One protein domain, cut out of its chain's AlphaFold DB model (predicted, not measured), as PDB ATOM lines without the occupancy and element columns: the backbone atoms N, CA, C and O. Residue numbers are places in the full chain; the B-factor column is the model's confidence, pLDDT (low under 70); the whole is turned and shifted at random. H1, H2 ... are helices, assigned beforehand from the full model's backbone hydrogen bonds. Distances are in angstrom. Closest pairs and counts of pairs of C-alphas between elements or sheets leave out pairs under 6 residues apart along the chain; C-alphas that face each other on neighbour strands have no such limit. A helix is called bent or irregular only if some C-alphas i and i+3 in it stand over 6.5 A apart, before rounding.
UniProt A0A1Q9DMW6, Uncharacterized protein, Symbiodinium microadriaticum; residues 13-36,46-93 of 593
ATOM      1  N   ALA A  13      19.573  30.863 -35.190       96.19
ATOM      2  CA  ALA A  13      19.748  30.032 -34.017       96.19
ATOM      3  C   ALA A  13      19.996  30.852 -32.747       96.19
ATOM      4  O   ALA A  13      19.411  30.561 -31.705       96.19
ATOM      5  N   SER A  14      20.778  31.932 -32.838       96.25
ATOM      6  CA  SER A  14      20.977  32.864 -31.722       96.25
ATOM      7  C   SER A  14      19.705  33.645 -31.372       96.25
ATOM      8  O   SER A  14      19.459  33.909 -30.198       96.25
ATOM      9  N   ILE A  15      18.873  33.991 -32.361       96.06
ATOM     10  CA  ILE A  15      17.596  34.694 -32.139       96.06
ATOM     11  C   ILE A  15      16.575  33.754 -31.476       96.06
ATOM     12  O   ILE A  15      15.898  34.139 -30.521       96.06
ATOM     13  N   TRP A  16      16.490  32.507 -31.943       95.88
ATOM     14  CA  TRP A  16      15.636  31.483 -31.346       95.88
ATOM     15  C   TRP A  16      16.099  31.089 -29.934       95.88
ATOM     16  O   TRP A  16      15.252  30.954 -29.054       95.88
ATOM     17  N   ASP A  17      17.408  30.991 -29.671       94.94
ATOM     18  CA  ASP A  17      17.922  30.756 -28.313       94.94
ATOM     19  C   ASP A  17      17.709  31.958 -27.378       94.94
ATOM     20  O   ASP A  17      17.445  31.788 -26.189       94.94
ATOM     21  N   ALA A  18      17.718  33.192 -27.890       95.62
ATOM     22  CA  ALA A  18      17.365  34.361 -27.087       95.62
ATOM     23  C   ALA A  18      15.900  34.333 -26.590       95.62
ATOM     24  O   ALA A  18      15.592  34.967 -25.577       95.62
ATOM     25  N   CYS A  19      15.004  33.584 -27.247       95.19
ATOM     26  CA  CYS A  19      13.594  33.471 -26.873       95.19
ATOM     27  C   CYS A  19      13.382  32.486 -25.698       95.19
ATOM     28  O   CYS A  19      13.535  31.273 -25.876       95.19
ATOM     29  N   PRO A  20      12.944  32.941 -24.501       93.50
ATOM     30  CA  PRO A  20      12.786  32.059 -23.340       93.50
ATOM     31  C   PRO A  20      11.795  30.914 -23.573       93.50
ATOM     32  O   PRO A  20      12.056  29.790 -23.163       93.50
ATOM     33  N   GLN A  21      10.701  31.179 -24.294       92.50
ATOM     34  CA  GLN A  21       9.646  30.198 -24.575       92.50
ATOM     35  C   GLN A  21      10.125  29.059 -25.481       92.50
ATOM     36  O   GLN A  21       9.693  27.920 -25.306       92.50
ATOM     37  N   ILE A  22      11.028  29.342 -26.427       93.06
ATOM     38  CA  ILE A  22      11.652  28.308 -27.261       93.06
ATOM     39  C   ILE A  22      12.579  27.453 -26.394       93.06
ATOM     40  O   ILE A  22      12.452  26.229 -26.406       93.06
ATOM     41  N   ARG A  23      13.441  28.077 -25.581       93.56
ATOM     42  CA  ARG A  23      14.356  27.350 -24.688       93.56
ATOM     43  C   ARG A  23      13.636  26.468 -23.674       93.56
ATOM     44  O   ARG A  23      13.965  25.296 -23.554       93.56
ATOM     45  N   GLU A  24      12.645  27.002 -22.961       91.62
ATOM     46  CA  GLU A  24      11.846  26.245 -21.984       91.62
ATOM     47  C   GLU A  24      11.161  25.038 -22.640       91.62
ATOM     48  O   GLU A  24      11.201  23.932 -22.104       91.62
ATOM     49  N   ARG A  25      10.601  25.226 -23.842       90.44
ATOM     50  CA  ARG A  25       9.949  24.163 -24.613       90.44
ATOM     51  C   ARG A  25      10.931  23.076 -25.064       90.44
ATOM     52  O   ARG A  25      10.627  21.897 -24.902       90.44
ATOM     53  N   LEU A  26      12.093  23.455 -25.596       92.12
ATOM     54  CA  LEU A  26      13.124  22.505 -26.030       92.12
ATOM     55  C   LEU A  26      13.726  21.735 -24.846       92.12
ATOM     56  O   LEU A  26      13.880  20.521 -24.927       92.12
ATOM     57  N   ARG A  27      13.990  22.411 -23.719       90.38
ATOM     58  CA  ARG A  27      14.481  21.780 -22.479       90.38
ATOM     59  C   ARG A  27      13.472  20.810 -21.868       90.38
ATOM     60  O   ARG A  27      13.880  19.805 -21.306       90.38
ATOM     61  N   ALA A  28      12.172  21.060 -22.034       89.31
ATOM     62  CA  ALA A  28      11.108  20.117 -21.677       89.31
ATOM     63  C   ALA A  28      10.999  18.906 -22.637       89.31
ATOM     64  O   ALA A  28      10.035  18.143 -22.559       89.31
ATOM     65  N   GLY A  29      11.933  18.739 -23.582       88.88
ATOM     66  CA  GLY A  29      11.924  17.659 -24.570       88.88
ATOM     67  C   GLY A  29      10.839  17.802 -25.643       88.88
ATOM     68  O   GLY A  29      10.581  16.858 -26.390       88.88
ATOM     69  N   HIS A  30      10.172  18.956 -25.740       89.75
ATOM     70  CA  HIS A  30       9.162  19.186 -26.768       89.75
ATOM     71  C   HIS A  30       9.802  19.686 -28.071       89.75
ATOM     72  O   HIS A  30      10.643  20.585 -28.042       89.75
ATOM     73  N   PRO A  31       9.361  19.194 -29.243       87.75
ATOM     74  CA  PRO A  31       9.869  19.670 -30.524       87.75
ATOM     75  C   PRO A  31       9.541  21.154 -30.754       87.75
ATOM     76  O   PRO A  31       8.465  21.644 -30.371       87.75
ATOM     77  N   LEU A  32      10.461  21.842 -31.447       87.25
ATOM     78  CA  LEU A  32      10.370  23.258 -31.835       87.25
ATOM     79  C   LEU A  32       9.025  23.576 -32.509       87.25
ATOM     80  O   LEU A  32       8.349  24.541 -32.158       87.25
ATOM     81  N   ILE A  33       8.610  22.694 -33.420       86.00
ATOM     82  CA  ILE A  33       7.276  22.650 -34.013       86.00
ATOM     83  C   ILE A  33       6.740  21.247 -33.722       86.00
ATOM     84  O   ILE A  33       7.259  20.270 -34.254       86.00
ATOM     85  N   SER A  34       5.735  21.121 -32.852       79.69
ATOM     86  CA  SER A  34       5.055  19.832 -32.671       79.69
ATOM     87  C   SER A  34       4.225  19.518 -33.905       79.69
ATOM     88  O   SER A  34       3.491  20.390 -34.378       79.69
ATOM     89  N   GLU A  35       4.332  18.282 -34.401       67.69
ATOM     90  CA  GLU A  35       3.550  17.798 -35.536       67.69
ATOM     91  C   GLU A  35       2.066  18.064 -35.291       67.69
ATOM     92  O   GLU A  35       1.408  17.440 -34.456       67.69
ATOM     93  N   VAL A  36       1.530  19.034 -36.026       57.97
ATOM     94  CA  VAL A  36       0.092  19.229 -36.078       57.97
ATOM     95  C   VAL A  36      -0.422  18.091 -36.938       57.97
ATOM     96  O   VAL A  36      -0.130  18.067 -38.129       57.97
ATOM     97  N   PRO A  46      -0.622  28.824 -36.956       62.59
ATOM     98  CA  PRO A  46       0.472  29.800 -36.935       62.59
ATOM     99  C   PRO A  46       0.583  30.567 -35.610       62.59
ATOM    100  O   PRO A  46       1.670  31.001 -35.246       62.59
ATOM    101  N   SER A  47      -0.523  30.721 -34.869       71.06
ATOM    102  CA  SER A  47      -0.544  31.522 -33.634       71.06
ATOM    103  C   SER A  47       0.313  30.926 -32.508       71.06
ATOM    104  O   SER A  47       1.006  31.661 -31.802       71.06
ATOM    105  N   THR A  48       0.332  29.596 -32.382       80.25
ATOM    106  CA  THR A  48       1.092  28.861 -31.354       80.25
ATOM    107  C   THR A  48       2.599  28.849 -31.614       80.25
ATOM    108  O   THR A  48       3.365  28.569 -30.700       80.25
ATOM    109  N   TYR A  49       3.034  29.156 -32.839       86.88
ATOM    110  CA  TYR A  49       4.444  29.155 -33.244       86.88
ATOM    111  C   TYR A  49       4.940  30.544 -33.663       86.88
ATOM    112  O   TYR A  49       5.979  30.642 -34.317       86.88
ATOM    113  N   HIS A  50       4.231  31.622 -33.301       91.00
ATOM    114  CA  HIS A  50       4.618  32.973 -33.722       91.00
ATOM    115  C   HIS A  50       6.043  33.328 -33.278       91.00
ATOM    116  O   HIS A  50       6.800  33.818 -34.099       91.00
ATOM    117  N   PHE A  51       6.470  32.941 -32.072       91.75
ATOM    118  CA  PHE A  51       7.845  33.151 -31.587       91.75
ATOM    119  C   PHE A  51       8.933  32.504 -32.470       91.75
ATOM    120  O   PHE A  51      10.067  32.973 -32.494       91.75
ATOM    121  N   VAL A  52       8.605  31.429 -33.199       93.00
ATOM    122  CA  VAL A  52       9.521  30.771 -34.150       93.00
ATOM    123  C   VAL A  52       9.429  31.433 -35.530       93.00
ATOM    124  O   VAL A  52      10.447  31.647 -36.186       93.00
ATOM    125  N   LEU A  53       8.209  31.758 -35.970       92.75
ATOM    126  CA  LEU A  53       7.913  32.261 -37.315       92.75
ATOM    127  C   LEU A  53       8.185  33.762 -37.493       92.75
ATOM    128  O   LEU A  53       8.556  34.173 -38.582       92.75
ATOM    129  N   GLU A  54       8.002  34.581 -36.463       93.50
ATOM    130  CA  GLU A  54       8.161  36.039 -36.496       93.50
ATOM    131  C   GLU A  54       9.579  36.489 -36.902       93.50
ATOM    132  O   GLU A  54       9.679  37.187 -37.915       93.50
ATOM    133  N   PRO A  55      10.679  36.038 -36.258       94.19
ATOM    134  CA  PRO A  55      12.032  36.421 -36.684       94.19
ATOM    135  C   PRO A  55      12.399  35.879 -38.078       94.19
ATOM    136  O   PRO A  55      13.142  36.515 -38.829       94.19
ATOM    137  N   LEU A  56      11.827  34.735 -38.477       94.75
ATOM    138  CA  LEU A  56      11.976  34.195 -39.830       94.75
ATOM    139  C   LEU A  56      11.262  35.072 -40.872       94.75
ATOM    140  O   LEU A  56      11.829  35.374 -41.922       94.75
ATOM    141  N   LEU A  57      10.036  35.512 -40.578       93.75
ATOM    142  CA  LEU A  57       9.254  36.409 -41.429       93.75
ATOM    143  C   LEU A  57       9.877  37.807 -41.521       93.75
ATOM    144  O   LEU A  57       9.768  38.440 -42.572       93.75
ATOM    145  N   GLU A  58      10.556  38.272 -40.470       94.00
ATOM    146  CA  GLU A  58      11.317  39.522 -40.485       94.00
ATOM    147  C   GLU A  58      12.525  39.433 -41.434       94.00
ATOM    148  O   GLU A  58      12.604  40.225 -42.373       94.00
ATOM    149  N   LYS A  59      13.375  38.396 -41.332       93.44
ATOM    150  CA  LYS A  59      14.455  38.193 -42.325       93.44
ATOM    151  C   LYS A  59      13.920  38.004 -43.751       93.44
ATOM    152  O   LYS A  59      14.480  38.546 -44.702       93.44
ATOM    153  N   MET A  60      12.803  37.290 -43.927       94.44
ATOM    154  CA  MET A  60      12.160  37.154 -45.241       94.44
ATOM    155  C   MET A  60      11.660  38.491 -45.801       94.44
ATOM    156  O   MET A  60      11.722  38.702 -47.012       94.44
ATOM    157  N   LYS A  61      11.139  39.392 -44.960       94.44
ATOM    158  CA  LYS A  61      10.674  40.726 -45.368       94.44
ATOM    159  C   LYS A  61      11.825  41.542 -45.961       94.44
ATOM    160  O   LYS A  61      11.632  42.140 -47.020       94.44
ATOM    161  N   ASP A  62      13.003  41.482 -45.348       92.19
ATOM    162  CA  ASP A  62      14.213  42.153 -45.834       92.19
ATOM    163  C   ASP A  62      14.772  41.481 -47.104       92.19
ATOM    164  O   ASP A  62      15.158  42.154 -48.061       92.19
ATOM    165  N   ALA A  63      14.692  40.149 -47.196       93.31
ATOM    166  CA  ALA A  63      15.068  39.367 -48.378       93.31
ATOM    167  C   ALA A  63      14.032  39.398 -49.531       93.31
ATOM    168  O   ALA A  63      13.927  38.454 -50.319       93.31
ATOM    169  N   ASN A  64      13.244  40.473 -49.663       92.81
ATOM    170  CA  ASN A  64      12.208  40.645 -50.697       92.81
ATOM    171  C   ASN A  64      11.166  39.505 -50.757       92.81
ATOM    172  O   ASN A  64      10.681  39.145 -51.831       92.81
ATOM    173  N   LYS A  65      10.797  38.943 -49.599       93.12
ATOM    174  CA  LYS A  65       9.866  37.808 -49.430       93.12
ATOM    175  C   LYS A  65      10.341  36.493 -50.060       93.12
ATOM    176  O   LYS A  65       9.533  35.578 -50.228       93.12
ATOM    177  N   LYS A  66      11.629  36.369 -50.395       92.88
ATOM    178  CA  LYS A  66      12.214  35.085 -50.791       92.88
ATOM    179  C   LYS A  66      12.237  34.135 -49.594       92.88
ATOM    180  O   LYS A  66      12.586  34.530 -48.484       92.88
ATOM    181  N   LEU A  67      11.878  32.878 -49.837       92.69
ATOM    182  CA  LEU A  67      12.067  31.805 -48.868       92.69
ATOM    183  C   LEU A  67      13.564  31.452 -48.794       92.69
ATOM    184  O   LEU A  67      14.209  31.403 -49.844       92.69
ATOM    185  N   PRO A  68      14.123  31.205 -47.598       94.69
ATOM    186  CA  PRO A  68      15.465  30.648 -47.467       94.69
ATOM    187  C   PRO A  68      15.513  29.196 -47.953       94.69
ATOM    188  O   PRO A  68      14.488  28.511 -48.028       94.69
ATOM    189  N   SER A  69      16.719  28.712 -48.254       95.19
ATOM    190  CA  SER A  69      16.936  27.304 -48.590       95.19
ATOM    191  C   SER A  69      16.544  26.386 -47.425       95.19
ATOM    192  O   SER A  69      16.825  26.674 -46.259       95.19
ATOM    193  N   VAL A  70      15.932  25.243 -47.749       93.75
ATOM    194  CA  VAL A  70      15.544  24.214 -46.769       93.75
ATOM    195  C   VAL A  70      16.764  23.674 -46.021       93.75
ATOM    196  O   VAL A  70      16.673  23.390 -44.831       93.75
ATOM    197  N   ASP A  71      17.914  23.565 -46.688       95.81
ATOM    198  CA  ASP A  71      19.128  23.034 -46.064       95.81
ATOM    199  C   ASP A  71      19.782  24.047 -45.120       95.81
ATOM    200  O   ASP A  71      20.213  23.669 -44.034       95.81
ATOM    201  N   ALA A  72      19.735  25.342 -45.445       95.06
ATOM    202  CA  ALA A  72      20.137  26.394 -44.511       95.06
ATOM    203  C   ALA A  72      19.227  26.412 -43.262       95.06
ATOM    204  O   ALA A  72      19.718  26.504 -42.139       95.06
ATOM    205  N   LEU A  73      17.907  26.226 -43.430       94.75
ATOM    206  CA  LEU A  73      16.973  26.113 -42.299       94.75
ATOM    207  C   LEU A  73      17.282  24.896 -41.418       94.75
ATOM    208  O   LEU A  73      17.182  24.984 -40.197       94.75
ATOM    209  N   ARG A  74      17.667  23.761 -42.016       94.56
ATOM    210  CA  ARG A  74      18.058  22.551 -41.277       94.56
ATOM    211  C   ARG A  74      19.313  22.767 -40.434       94.56
ATOM    212  O   ARG A  74      19.337  22.283 -39.306       94.56
ATOM    213  N   VAL A  75      20.313  23.484 -40.952       96.06
ATOM    214  CA  VAL A  75      21.543  23.817 -40.211       96.06
ATOM    215  C   VAL A  75      21.220  24.676 -38.986       96.06
ATOM    216  O   VAL A  75      21.560  24.288 -37.873       96.06
ATOM    217  N   GLU A  76      20.472  25.766 -39.164       96.06
ATOM    218  CA  GLU A  76      20.075  26.664 -38.065       96.06
ATOM    219  C   GLU A  76      19.208  25.952 -37.004       96.06
ATOM    220  O   GLU A  76      19.400  26.142 -35.803       96.06
ATOM    221  N   ILE A  77      18.274  25.082 -37.416       94.44
ATOM    222  CA  ILE A  77      17.465  24.280 -36.479       94.44
ATOM    223  C   ILE A  77      18.341  23.279 -35.711       94.44
ATOM    224  O   ILE A  77      18.163  23.121 -34.502       94.44
ATOM    225  N   ALA A  78      19.283  22.611 -36.382       93.88
ATOM    226  CA  ALA A  78      20.216  21.698 -35.727       93.88
ATOM    227  C   ALA A  78      21.087  22.437 -34.700       93.88
ATOM    228  O   ALA A  78      21.251  21.943 -33.588       93.88
ATOM    229  N   GLU A  79      21.559  23.645 -35.017       95.31
ATOM    230  CA  GLU A  79      22.333  24.473 -34.091       95.31
ATOM    231  C   GLU A  79      21.523  24.887 -32.849       95.31
ATOM    232  O   GLU A  79      22.026  24.765 -31.731       95.31
ATOM    233  N   VAL A  80      20.249  25.287 -32.993       94.88
ATOM    234  CA  VAL A  80      19.364  25.549 -31.835       94.88
ATOM    235  C   VAL A  80      19.215  24.325 -30.944       94.88
ATOM    236  O   VAL A  80      19.298  24.448 -29.718       94.88
ATOM    237  N   LEU A  81      18.978  23.156 -31.546       91.56
ATOM    238  CA  LEU A  81      18.827  21.901 -30.813       91.56
ATOM    239  C   LEU A  81      20.124  21.545 -30.083       91.56
ATOM    240  O   LEU A  81      20.078  21.229 -28.899       91.56
ATOM    241  N   THR A  82      21.285  21.679 -30.728       91.94
ATOM    242  CA  THR A  82      22.589  21.478 -30.081       91.94
ATOM    243  C   THR A  82      22.816  22.466 -28.934       91.94
ATOM    244  O   THR A  82      23.248  22.056 -27.860       91.94
ATOM    245  N   ASN A  83      22.492  23.749 -29.112       91.25
ATOM    246  CA  ASN A  83      22.673  24.765 -28.074       91.25
ATOM    247  C   ASN A  83      21.740  24.558 -26.867       91.25
ATOM    248  O   ASN A  83      22.161  24.799 -25.735       91.25
ATOM    249  N   ASN A  84      20.517  24.056 -27.076       88.00
ATOM    250  CA  ASN A  84      19.558  23.809 -25.992       88.00
ATOM    251  C   ASN A  84      19.716  22.439 -25.314       88.00
ATOM    252  O   ASN A  84      19.552  22.356 -24.095       88.00
ATOM    253  N   ASN A  85      20.109  21.396 -26.051       81.31
ATOM    254  CA  ASN A  85      20.362  20.067 -25.483       81.31
ATOM    255  C   ASN A  85      21.564  20.048 -24.524       81.31
ATOM    256  O   ASN A  85      21.594  19.215 -23.620       81.31
ATOM    257  N   ARG A  86      22.501  21.005 -24.639       60.09
ATOM    258  CA  ARG A  86      23.648  21.156 -23.719       60.09
ATOM    259  C   ARG A  86      23.266  21.179 -22.237       60.09
ATOM    260  O   ARG A  86      24.095  20.807 -21.420       60.09
ATOM    261  N   GLN A  87      22.051  21.591 -21.866       54.12
ATOM    262  CA  GLN A  87      21.638  21.573 -20.456       54.12
ATOM    263  C   GLN A  87      21.178  20.202 -19.947       54.12
ATOM    264  O   GLN A  87      21.230  19.982 -18.739       54.12
ATOM    265  N   HIS A  88      20.763  19.288 -20.830       52.88
ATOM    266  CA  HIS A  88      20.261  17.973 -20.423       52.88
ATOM    267  C   HIS A  88      21.356  16.892 -20.361       52.88
ATOM    268  O   HIS A  88      21.167  15.899 -19.666       52.88
ATOM    269  N   GLU A  89      22.498  17.100 -21.031       53.47
ATOM    270  CA  GLU A  89      23.700  16.253 -20.895       53.47
ATOM    271  C   GLU A  89      24.727  16.784 -19.876       53.47
ATOM    272  O   GLU A  89      25.534  16.001 -19.391       53.47
ATOM    273  N   ALA A  90      24.732  18.085 -19.544       49.81
ATOM    274  CA  ALA A  90      25.781  18.685 -18.699       49.81
ATOM    275  C   ALA A  90      25.333  19.116 -17.287       49.81
ATOM    276  O   ALA A  90      26.168  19.577 -16.511       49.81
ATOM    277  N   THR A  91      24.035  19.027 -16.968       46.59
ATOM    278  CA  THR A  91      23.475  19.408 -15.654       46.59
ATOM    279  C   THR A  91      22.240  18.582 -15.255       46.59
ATOM    280  O   THR A  91      21.282  19.111 -14.697       46.59
ATOM    281  N   ASP A  92      22.305  17.260 -15.409       44.31
ATOM    282  CA  ASP A  92      22.368  16.553 -14.128       44.31
ATOM    283  C   ASP A  92      23.814  16.816 -13.673       44.31
ATOM    284  O   ASP A  92      24.733  16.523 -14.449       44.31
ATOM    285  N   PRO A  93      24.089  17.449 -12.515       48.31
ATOM    286  CA  PRO A  93      25.382  17.177 -11.906       48.31
ATOM    287  C   PRO A  93      25.489  15.650 -11.813       48.31
ATOM    288  O   PRO A  93      24.466  14.971 -11.682       48.31
TER     289      PRO A  93
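AT A GLANCE: This is residues 13 to 36 and 46 to 93 of the 593 residues of an uncharacterized protein of Symbiodinium microadriaticum (UniProt A0A1Q9DMW6). One long helix, H4, runs along the longest axis of the domain, and two short helices, H1 and H2, meet at a corner and pack on its side. H3 runs out apart from H4, and residues 63 to 69 lead from its end to the beginning of H4. Look here for 72 printed residues with four named helices, H1 to H4 in chain order, and no named strand: the class is all helix. The whole is only just compact, close to loose, with a radius of gyration of the C-alphas of 13.3 A, and spans 47 by 24 by 21 A.

HOW THE PARTS SIT: Start at H1, residues 13 to 18; it touches H2, residues 20 to 27, only at the corner and only just, with 3 pairs of C-alphas within 8 A, the closest being Asp 17 and Arg 23 at 6.1 A. Look next to H4, residues 70 to 90, which touches H1 with residues 76 to 84 alone, the same way at a steep tilt of 48 degrees; the closest C-alphas, of Ala 13 and Val 80, are 5.0 A apart. H2 touches H4, only just about perpendicular at 73 degrees, the closest C-alphas being those of Arg 23 and Asn 84, 6.4 A apart. H3, residues 50 to 62, only just touches H1, with 3 pairs of C-alphas within 8 A, the closest being Trp 16 and Val 52 at 6.8 A; H3 and H4 are apart. Every O i to N i+4 pair is within hydrogen-bond range in H1 and H2, against 7 of 9 in H3 and 15 of 17 in H4.

IN THESE COORDINATES: Find C-alpha 13 at (19.748, 30.032, -34.017), where H1 begins; H1 is 8.5 A long and H2 10.5 A. H3 begins at C-alpha 50 (4.618, 32.973, -33.722), is 18.0 A long and only just irregular, with C-alphas 52 and 55 6.7 A apart. H4 is 30.4 A long, has a kink of 32 degrees near residue 84, and ends at C-alpha 90 (25.781, 18.685, -18.699).

THE WHOLE: The C-alphas of Asn 64 and Pro 93 are the farthest apart, 47.2 A. Residues 37 to 45 are not printed, and C-alphas 36 and 46 are 10.6 A apart across this cut. Of the links printed whole, H1 to H2 is tight and H3 to H4 short. Expect low confidence, pLDDT under 70, at residues 35 to 36, 46 and 86 to 93.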